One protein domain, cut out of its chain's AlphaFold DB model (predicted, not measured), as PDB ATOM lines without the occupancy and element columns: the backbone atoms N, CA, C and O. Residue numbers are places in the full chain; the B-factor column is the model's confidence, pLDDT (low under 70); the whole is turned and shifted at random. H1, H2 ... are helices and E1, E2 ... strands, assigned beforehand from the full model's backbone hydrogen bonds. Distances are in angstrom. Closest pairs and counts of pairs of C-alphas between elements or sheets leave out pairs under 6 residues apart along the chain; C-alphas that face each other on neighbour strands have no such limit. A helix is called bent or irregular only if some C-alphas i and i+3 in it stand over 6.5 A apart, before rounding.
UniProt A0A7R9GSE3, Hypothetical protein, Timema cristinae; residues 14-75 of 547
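AT A GLANCE: This is residues 14 to 75 of the 547 residues of the protein "Hypothetical protein" of Timema cristinae (UniProt A0A7R9GSE3). A long ribbon of two antiparallel strands, E1 and E2, runs along the model, with the short helix H1 near one end of it and a loose loop, residues 44 to 50, sticking out beyond that end. E2 is sharply bent at residue 66, and the first stretch, residues 14 to 31, has no named element and leads into E1 at the other end of the ribbon. The printed part has 62 residues, with one named helix and two named strands in the order E1, H1, E2; the sheet's order is E1 - E2. The class is mixed, helices and strands, with under half of the residues in named elements. The whole is loose, with a radius of gyration of the C-alphas of 13.9 A and spans of 41 by 20 by 19 A.

IN THESE COORDINATES: E1 is a strand of residues 32 to 40, from C-alpha 32 at (158.304, 119.604, 110.880) to C-alpha 40, 25.8 A away. E2, the longest strand, has residues 62 to 72 and measures 24.2 A, ending with C-alpha 72 at (155.598, 116.508, 109.161). H1 is a helix of residues 53 to 58, 8.6 A long, and begins with C-alpha 53 at (165.342, 106.609, 92.148).

HOW THE PARTS SIT: E1 and E2 are antiparallel neighbours, with 155 degrees between their N-to-C directions. C-alphas 32 and 72 face each other at 4.5 A, and C-alphas 40 and 62 at 4.9 A. N 35 and O 69, 2.7 A apart, and N 65 and O 37, 2.9 A apart, are within hydrogen-bond range. E2 bends by 83 degrees at residue 66. From H1 to E1 the closest C-alphas are those of Trp 56 and Pro 40, 7.3 A apart, and the two centres are 14.5 A apart. In H1 each O i to N i+4 pair is within hydrogen-bond range.

THE WHOLE: The two C-alphas farthest apart are those of Glu 30 and Ala 46, at 41.4 A. The printed part, residues 14 to 75, has no cut. The link from E1 to H1 is long, with 12 residues, and within it residues 44 to 50 stand free; the link from H1 to E2 is tight, with 3 residues. The mean pLDDT of the printed part is 71.2. Confidence is low, under 70, at 20 residues, among them residues 42 to 55, while E1 and E2 have a mean pLDDT of 82 each.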
ATOM      1  N   ALA A  14     162.894 115.884  91.394       64.75
ATOM      2  CA  ALA A  14     163.771 115.896  92.553       64.75
ATOM      3  C   ALA A  14     163.216 114.944  93.612       64.75
ATOM      4  O   ALA A  14     162.015 114.922  93.871       64.75
ATOM      5  N   TRP A  15     164.095 114.169  94.234       71.62
ATOM      6  CA  TRP A  15     163.699 113.170  95.223       71.62
ATOM      7  C   TRP A  15     164.146 113.593  96.616       71.62
ATOM      8  O   TRP A  15     165.190 114.229  96.790       71.62
ATOM      9  N   ALA A  16     163.370 113.185  97.613       70.06
ATOM     10  CA  ALA A  16     163.750 113.221  99.014       70.06
ATOM     11  C   ALA A  16     163.524 111.842  99.624       70.06
ATOM     12  O   ALA A  16     162.489 111.216  99.407       70.06
ATOM     13  N   PHE A  17     164.486 111.400 100.426       72.06
ATOM     14  CA  PHE A  17     164.366 110.191 101.224       72.06
ATOM     15  C   PHE A  17     164.248 110.606 102.681       72.06
ATOM     16  O   PHE A  17     165.090 111.331 103.213       72.06
ATOM     17  N   LEU A  18     163.180 110.150 103.320       70.50
ATOM     18  CA  LEU A  18     162.945 110.375 104.730       70.50
ATOM     19  C   LEU A  18     163.434 109.154 105.502       70.50
ATOM     20  O   LEU A  18     162.964 108.041 105.277       70.50
ATOM     21  N   LYS A  19     164.337 109.379 106.457       68.25
ATOM     22  CA  LYS A  19     164.638 108.395 107.492       68.25
ATOM     23  C   LYS A  19     163.893 108.800 108.772       68.25
ATOM     24  O   LYS A  19     164.228 109.849 109.332       68.25
ATOM     25  N   PRO A  20     162.924 107.996 109.250       71.88
ATOM     26  CA  PRO A  20     162.161 108.306 110.460       71.88
ATOM     27  C   PRO A  20     163.030 108.421 111.712       71.88
ATOM     28  O   PRO A  20     162.658 109.113 112.645       71.88
ATOM     29  N   VAL A  21     164.206 107.787 111.726       75.06
ATOM     30  CA  VAL A  21     165.175 107.879 112.826       75.06
ATOM     31  C   VAL A  21     166.453 108.550 112.326       75.06
ATOM     32  O   VAL A  21     167.111 108.055 111.403       75.06
ATOM     33  N   GLY A  22     166.815 109.681 112.930       69.88
ATOM     34  CA  GLY A  22     168.030 110.432 112.626       69.88
ATOM     35  C   GLY A  22     169.318 109.661 112.948       69.88
ATOM     36  O   GLY A  22     169.315 108.627 113.613       69.88
ATOM     37  N   LYS A  23     170.470 110.159 112.476       68.06
ATOM     38  CA  LYS A  23     171.793 109.568 112.794       68.06
ATOM     39  C   LYS A  23     172.150 109.652 114.283       68.06
ATOM     40  O   LYS A  23     172.953 108.864 114.757       68.06
ATOM     41  N   ASN A  24     171.545 110.601 114.983       75.94
ATOM     42  CA  ASN A  24     171.606 110.790 116.429       75.94
ATOM     43  C   ASN A  24     170.648 109.862 117.202       75.94
ATOM     44  O   ASN A  24     170.545 109.995 118.413       75.94
ATOM     45  N   GLY A  25     169.920 108.965 116.524       72.19
ATOM     46  CA  GLY A  25     168.946 108.068 117.155       72.19
ATOM     47  C   GLY A  25     167.612 108.728 117.517       72.19
ATOM     48  O   GLY A  25     166.715 108.041 117.992       72.19
ATOM     49  N   VAL A  26     167.451 110.030 117.264       76.44
ATOM     50  CA  VAL A  26     166.218 110.770 117.562       76.44
ATOM     51  C   VAL A  26     165.168 110.494 116.487       76.44
ATOM     52  O   VAL A  26     165.482 110.478 115.292       76.44
ATOM     53  N   LEU A  27     163.923 110.276 116.907       71.62
ATOM     54  CA  LEU A  27     162.791 110.112 116.002       71.62
ATOM     55  C   LEU A  27     162.423 111.457 115.359       71.62
ATOM     56  O   LEU A  27     162.168 112.447 116.033       71.62
ATOM     57  N   ASN A  28     162.373 111.472 114.033       73.25
ATOM     58  CA  ASN A  28     161.955 112.593 113.196       73.25
ATOM     59  C   ASN A  28     160.431 112.566 112.946       73.25
ATOM     60  O   ASN A  28     159.978 112.878 111.843       73.25
ATOM     61  N   THR A  29     159.650 112.130 113.934       74.44
ATOM     62  CA  THR A  29     158.179 112.118 113.899       74.44
ATOM     63  C   THR A  29     157.608 113.258 114.734       74.44
ATOM     64  O   THR A  29     158.309 113.813 115.571       74.44
ATOM     65  N   GLU A  30     156.354 113.638 114.487       75.31
ATOM     66  CA  GLU A  30     155.617 114.727 115.162       75.31
ATOM     67  C   GLU A  30     156.218 116.137 115.028       75.31
ATOM     68  O   GLU A  30     155.643 117.124 115.483       75.31
ATOM     69  N   HIS A  31     157.338 116.269 114.323       78.00
ATOM     70  CA  HIS A  31     158.010 117.537 114.085       78.00
ATOM     71  C   HIS A  31     158.090 117.843 112.590       78.00
ATOM     72  O   HIS A  31     158.118 116.951 111.739       78.00
ATOM     73  N   LYS A  32     158.122 119.137 112.255       82.12
ATOM     74  CA  LYS A  32     158.304 119.604 110.880       82.12
ATOM     75  C   LYS A  32     159.764 119.394 110.477       82.12
ATOM     76  O   LYS A  32     160.648 120.114 110.934       82.12
ATOM     77  N   VAL A  33     160.016 118.428 109.602       82.88
ATOM     78  CA  VAL A  33     161.354 118.072 109.123       82.88
ATOM     79  C   VAL A  33     161.606 118.724 107.770       82.88
ATOM     80  O   VAL A  33     160.777 118.648 106.863       82.88
ATOM     81  N   ARG A  34     162.775 119.352 107.608       84.81
ATOM     82  CA  ARG A  34     163.242 119.840 106.306       84.81
ATOM     83  C   ARG A  34     163.916 118.701 105.547       84.81
ATOM     84  O   ARG A  34     164.997 118.253 105.921       84.81
ATOM     85  N   LEU A  35     163.307 118.272 104.453       84.50
ATOM     86  CA  LEU A  35     163.895 117.353 103.494       84.50
ATOM     87  C   LEU A  35     164.637 118.138 102.413       84.50
ATOM     88  O   LEU A  35     164.058 118.931 101.664       84.50
ATOM     89  N   GLN A  36     165.945 117.902 102.337       86.06
ATOM     90  CA  GLN A  36     166.747 118.366 101.216       86.06
ATOM     91  C   GLN A  36     166.394 117.524  99.989       86.06
ATOM     92  O   GLN A  36     166.515 116.299 100.017       86.06
ATOM     93  N   LEU A  37     165.964 118.196  98.925       85.25
ATOM     94  CA  LEU A  37     165.724 117.564  97.638       85.25
ATOM     95  C   LEU A  37     167.044 117.426  96.882       85.25
ATOM     96  O   LEU A  37     167.930 118.283  96.983       85.25
ATOM     97  N   TYR A  38     167.164 116.362  96.102       83.19
ATOM     98  CA  TYR A  38     168.335 116.105  95.278       83.19
ATOM     99  C   TYR A  38     167.927 115.780  93.850       83.19
ATOM    100  O   TYR A  38     166.854 115.225  93.611       83.19
ATOM    101  N   LYS A  39     168.803 116.128  92.911       77.25
ATOM    102  CA  LYS A  39     168.659 115.826  91.489       77.25
ATOM    103  C   LYS A  39     169.904 115.114  90.959       77.25
ATOM    104  O   LYS A  39     170.984 115.271  91.539       77.25
ATOM    105  N   PRO A  40     169.787 114.342  89.871       72.12
ATOM    106  CA  PRO A  40     170.951 113.788  89.199       72.12
ATOM    107  C   PRO A  40     171.932 114.889  88.791       72.12
ATOM    108  O   PRO A  40     171.518 115.946  88.312       72.12
ATOM    109  N   GLN A  41     173.229 114.637  88.982       72.44
ATOM    110  CA  GLN A  41     174.269 115.422  88.313       72.44
ATOM    111  C   GLN A  41     174.068 115.281  86.810       72.44
ATOM    112  O   GLN A  41     173.764 114.173  86.376       72.44
ATOM    113  N   ASN A  42     174.219 116.375  86.053       58.91
ATOM    114  CA  ASN A  42     174.068 116.446  84.591       58.91
ATOM    115  C   ASN A  42     174.838 115.310  83.888       58.91
ATOM    116  O   ASN A  42     175.964 115.468  83.426       58.91
ATOM    117  N   SER A  43     174.229 114.136  83.803       52.09
ATOM    118  CA  SER A  43     174.637 113.072  82.915       52.09
ATOM    119  C   SER A  43     173.715 113.187  81.727       52.09
ATOM    120  O   SER A  43     172.505 113.279  81.912       52.09
ATOM    121  N   LYS A  44     174.274 113.156  80.521       49.94
ATOM    122  CA  LYS A  44     173.542 112.713  79.339       49.94
ATOM    123  C   LYS A  44     172.971 111.335  79.692       49.94
ATOM    124  O   LYS A  44     173.675 110.336  79.576       49.94
ATOM    125  N   ILE A  45     171.778 111.289  80.284       49.91
ATOM    126  CA  ILE A  45     171.078 110.042  80.551       49.91
ATOM    127  C   ILE A  45     170.726 109.579  79.151       49.91
ATOM    128  O   ILE A  45     169.876 110.176  78.498       49.91
ATOM    129  N   ALA A  46     171.490 108.613  78.646       43.16
ATOM    130  CA  ALA A  46     171.141 107.925  77.421       43.16
ATOM    131  C   ALA A  46     169.699 107.444  77.593       43.16
ATOM    132  O   ALA A  46     169.445 106.689  78.529       43.16
ATOM    133  N   SER A  47     168.808 107.994  76.766       42.66
ATOM    134  CA  SER A  47     167.403 107.645  76.518       42.66
ATOM    135  C   SER A  47     166.912 106.367  77.212       42.66
ATOM    136  O   SER A  47     166.721 105.327  76.584       42.66
ATOM    137  N   CYS A  48     166.734 106.422  78.524       40.66
ATOM    138  CA  CYS A  48     166.137 105.346  79.287       40.66
ATOM    139  C   CYS A  48     165.009 106.000  80.062       40.66
ATOM    140  O   CYS A  48     165.259 106.709  81.039       40.66
ATOM    141  N   ASP A  49     163.787 105.788  79.577       48.97
ATOM    142  CA  ASP A  49     162.530 106.405  80.025       48.97
ATOM    143  C   ASP A  49     162.150 106.106  81.490       48.97
ATOM    144  O   ASP A  49     161.028 106.343  81.924       48.97
ATOM    145  N   SER A  50     163.074 105.599  82.309       53.47
ATOM    146  CA  SER A  50     162.870 105.455  83.744       53.47
ATOM    147  C   SER A  50     164.195 105.545  84.512       53.47
ATOM    148  O   SER A  50     165.056 104.666  84.482       53.47
ATOM    149  N   CYS A  51     164.374 106.634  85.258       58.12
ATOM    150  CA  CYS A  51     165.425 106.721  86.268       58.12
ATOM    151  C   CYS A  51     164.939 106.000  87.534       58.12
ATOM    152  O   CYS A  51     164.031 106.493  88.198       58.12
ATOM    153  N   ASP A  52     165.514 104.839  87.877       65.06
ATOM    154  CA  ASP A  52     165.236 104.174  89.158       65.06
ATOM    155  C   ASP A  52     165.783 105.051  90.295       65.06
ATOM    156  O   ASP A  52     167.012 105.177  90.422       65.06
ATOM    157  N   PRO A  53     164.920 105.634  91.146       69.31
ATOM    158  CA  PRO A  53     165.342 106.609  92.148       69.31
ATOM    159  C   PRO A  53     166.352 106.039  93.135       69.31
ATOM    160  O   PRO A  53     167.246 106.743  93.594       69.31
ATOM    161  N   TYR A  54     166.242 104.749  93.451       67.88
ATOM    162  CA  TYR A  54     167.132 104.103  94.405       67.88
ATOM    163  C   TYR A  54     168.479 103.749  93.774       67.88
ATOM    164  O   TYR A  54     169.496 103.915  94.439       67.88
ATOM    165  N   VAL A  55     168.533 103.326  92.501       64.88
ATOM    166  CA  VAL A  55     169.822 103.091  91.807       64.88
ATOM    167  C   VAL A  55     170.578 104.399  91.643       64.88
ATOM    168  O   VAL A  55     171.792 104.452  91.824       64.88
ATOM    169  N   TRP A  56     169.871 105.467  91.282       73.94
ATOM    170  CA  TRP A  56     170.478 106.784  91.193       73.94
ATOM    171  C   TRP A  56     170.987 107.256  92.565       73.94
ATOM    172  O   TRP A  56     172.146 107.667  92.671       73.94
ATOM    173  N   TRP A  57     170.178 107.117  93.619       72.44
ATOM    174  CA  TRP A  57     170.567 107.500  94.976       72.44
ATOM    175  C   TRP A  57     171.757 106.694  95.515       72.44
ATOM    176  O   TRP A  57     172.703 107.271  96.051       72.44
ATOM    177  N   SER A  58     171.761 105.369  95.338       67.31
ATOM    178  CA  SER A  58     172.816 104.482  95.853       67.31
ATOM    179  C   SER A  58     174.180 104.714  95.200       67.31
ATOM    180  O   SER A  58     175.212 104.486  95.828       67.31
ATOM    181  N   ARG A  59     174.214 105.247  93.969       71.25
ATOM    182  CA  ARG A  59     175.454 105.647  93.280       71.25
ATOM    183  C   ARG A  59     176.144 106.854  93.918       71.25
ATOM    184  O   ARG A  59     177.309 107.100  93.608       71.25
ATOM    185  N   GLY A  60     175.444 107.628  94.752       74.50
ATOM    186  CA  GLY A  60     176.017 108.765  95.474       74.50
ATOM    187  C   GLY A  60     176.476 109.928  94.586       74.50
ATOM    188  O   GLY A  60     177.320 110.712  95.016       74.50
ATOM    189  N   ARG A  61     175.940 110.061  93.362       77.31
ATOM    190  CA  ARG A  61     176.216 111.170  92.422       77.31
ATOM    191  C   ARG A  61     174.962 112.023  92.223       77.31
ATOM    192  O   ARG A  61     174.066 111.683  91.451       77.31
ATOM    193  N   TRP A  62     174.880 113.110  92.972       80.44
ATOM    194  CA  TRP A  62     173.651 113.835  93.256       80.44
ATOM    195  C   TRP A  62     173.990 115.277  93.617       80.44
ATOM    196  O   TRP A  62     174.862 115.527  94.449       80.44
ATOM    197  N   ASP A  63     173.283 116.212  92.993       81.38
ATOM    198  CA  ASP A  63     173.370 117.631  93.310       81.38
ATOM    199  C   ASP A  63     172.199 118.029  94.196       81.38
ATOM    200  O   ASP A  63     171.083 117.513  94.065       81.38
ATOM    201  N   ARG A  64     172.439 118.994  95.088       82.81
ATOM    202  CA  ARG A  64     171.355 119.597  95.862       82.81
ATOM    203  C   ARG A  64     170.408 120.301  94.900       82.81
ATOM    204  O   ARG A  64     170.819 121.144  94.101       82.81
ATOM    205  N   TYR A  65     169.134 119.953  94.984       82.69
ATOM    206  CA  TYR A  65     168.100 120.718  94.319       82.69
ATOM    207  C   TYR A  65     167.886 122.031  95.100       82.69
ATOM    208  O   TYR A  65     167.930 122.004  96.333       82.69
ATOM    209  N   PRO A  66     167.679 123.181  94.429       79.94
ATOM    210  CA  PRO A  66     167.540 124.472  95.113       79.94
ATOM    211  C   PRO A  66     166.358 124.521  96.093       79.94
ATOM    212  O   PRO A  66     166.424 125.191  97.119       79.94
ATOM    213  N   GLY A  67     165.287 123.787  95.788       80.25
ATOM    214  CA  GLY A  67     164.120 123.652  96.654       80.25
ATOM    215  C   GLY A  67     164.345 122.694  97.825       80.25
ATOM    216  O   GLY A  67     165.097 121.723  97.737       80.25
ATOM    217  N   THR A  68     163.628 122.933  98.919       82.81
ATOM    218  CA  THR A  68     163.526 121.986 100.035       82.81
ATOM    219  C   THR A  68     162.077 121.773 100.409       82.81
ATOM    220  O   THR A  68     161.298 122.724 100.405       82.81
ATOM    221  N   LEU A  69     161.731 120.540 100.760       83.12
ATOM    222  CA  LEU A  69     160.383 120.172 101.164       83.12
ATOM    223  C   LEU A  69     160.312 120.134 102.688       83.12
ATOM    224  O   LEU A  69     161.185 119.561 103.330       83.12
ATOM    225  N   TYR A  70     159.277 120.720 103.278       82.62
ATOM    226  CA  TYR A  70     159.001 120.528 104.697       82.62
ATOM    227  C   TYR A  70     157.904 119.489 104.852       82.62
ATOM    228  O   TYR A  70     156.826 119.648 104.284       82.62
ATOM    229  N   VAL A  71     158.180 118.444 105.621       82.06
ATOM    230  CA  VAL A  71     157.247 117.340 105.840       82.06
ATOM    231  C   VAL A  71     157.108 117.110 107.332       82.06
ATOM    232  O   VAL A  71     158.105 117.074 108.049       82.06
ATOM    233  N   THR A  72     155.876 116.951 107.796       80.44
ATOM    234  CA  THR A  72     155.598 116.508 109.161       80.44
ATOM    235  C   THR A  72     155.180 115.054 109.088       80.44
ATOM    236  O   THR A  72     154.170 114.721 108.470       80.44
ATOM    237  N   VAL A  73     155.984 114.188 109.690       73.88
ATOM    238  CA  VAL A  73     155.737 112.749 109.702       73.88
ATOM    239  C   VAL A  73     155.020 112.459 110.995       73.88
ATOM    240  O   VAL A  73     155.643 112.474 112.052       73.88
ATOM    241  N   LYS A  74     153.710 112.258 110.928       71.56
ATOM    242  CA  LYS A  74     152.972 111.883 112.127       71.56
ATOM    243  C   LYS A  74     153.180 110.398 112.389       71.56
ATOM    244  O   LYS A  74     152.845 109.569 111.544       71.56
ATOM    245  N   GLY A  75     153.811 110.093 113.515       56.75
ATOM    246  CA  GLY A  75     153.832 108.758 114.070       56.75
ATOM    247  C   GLY A  75     152.410 108.433 114.486       56.75
ATOM    248  O   GLY A  75     151.825 109.097 115.334       56.75
TER     249      GLY A  75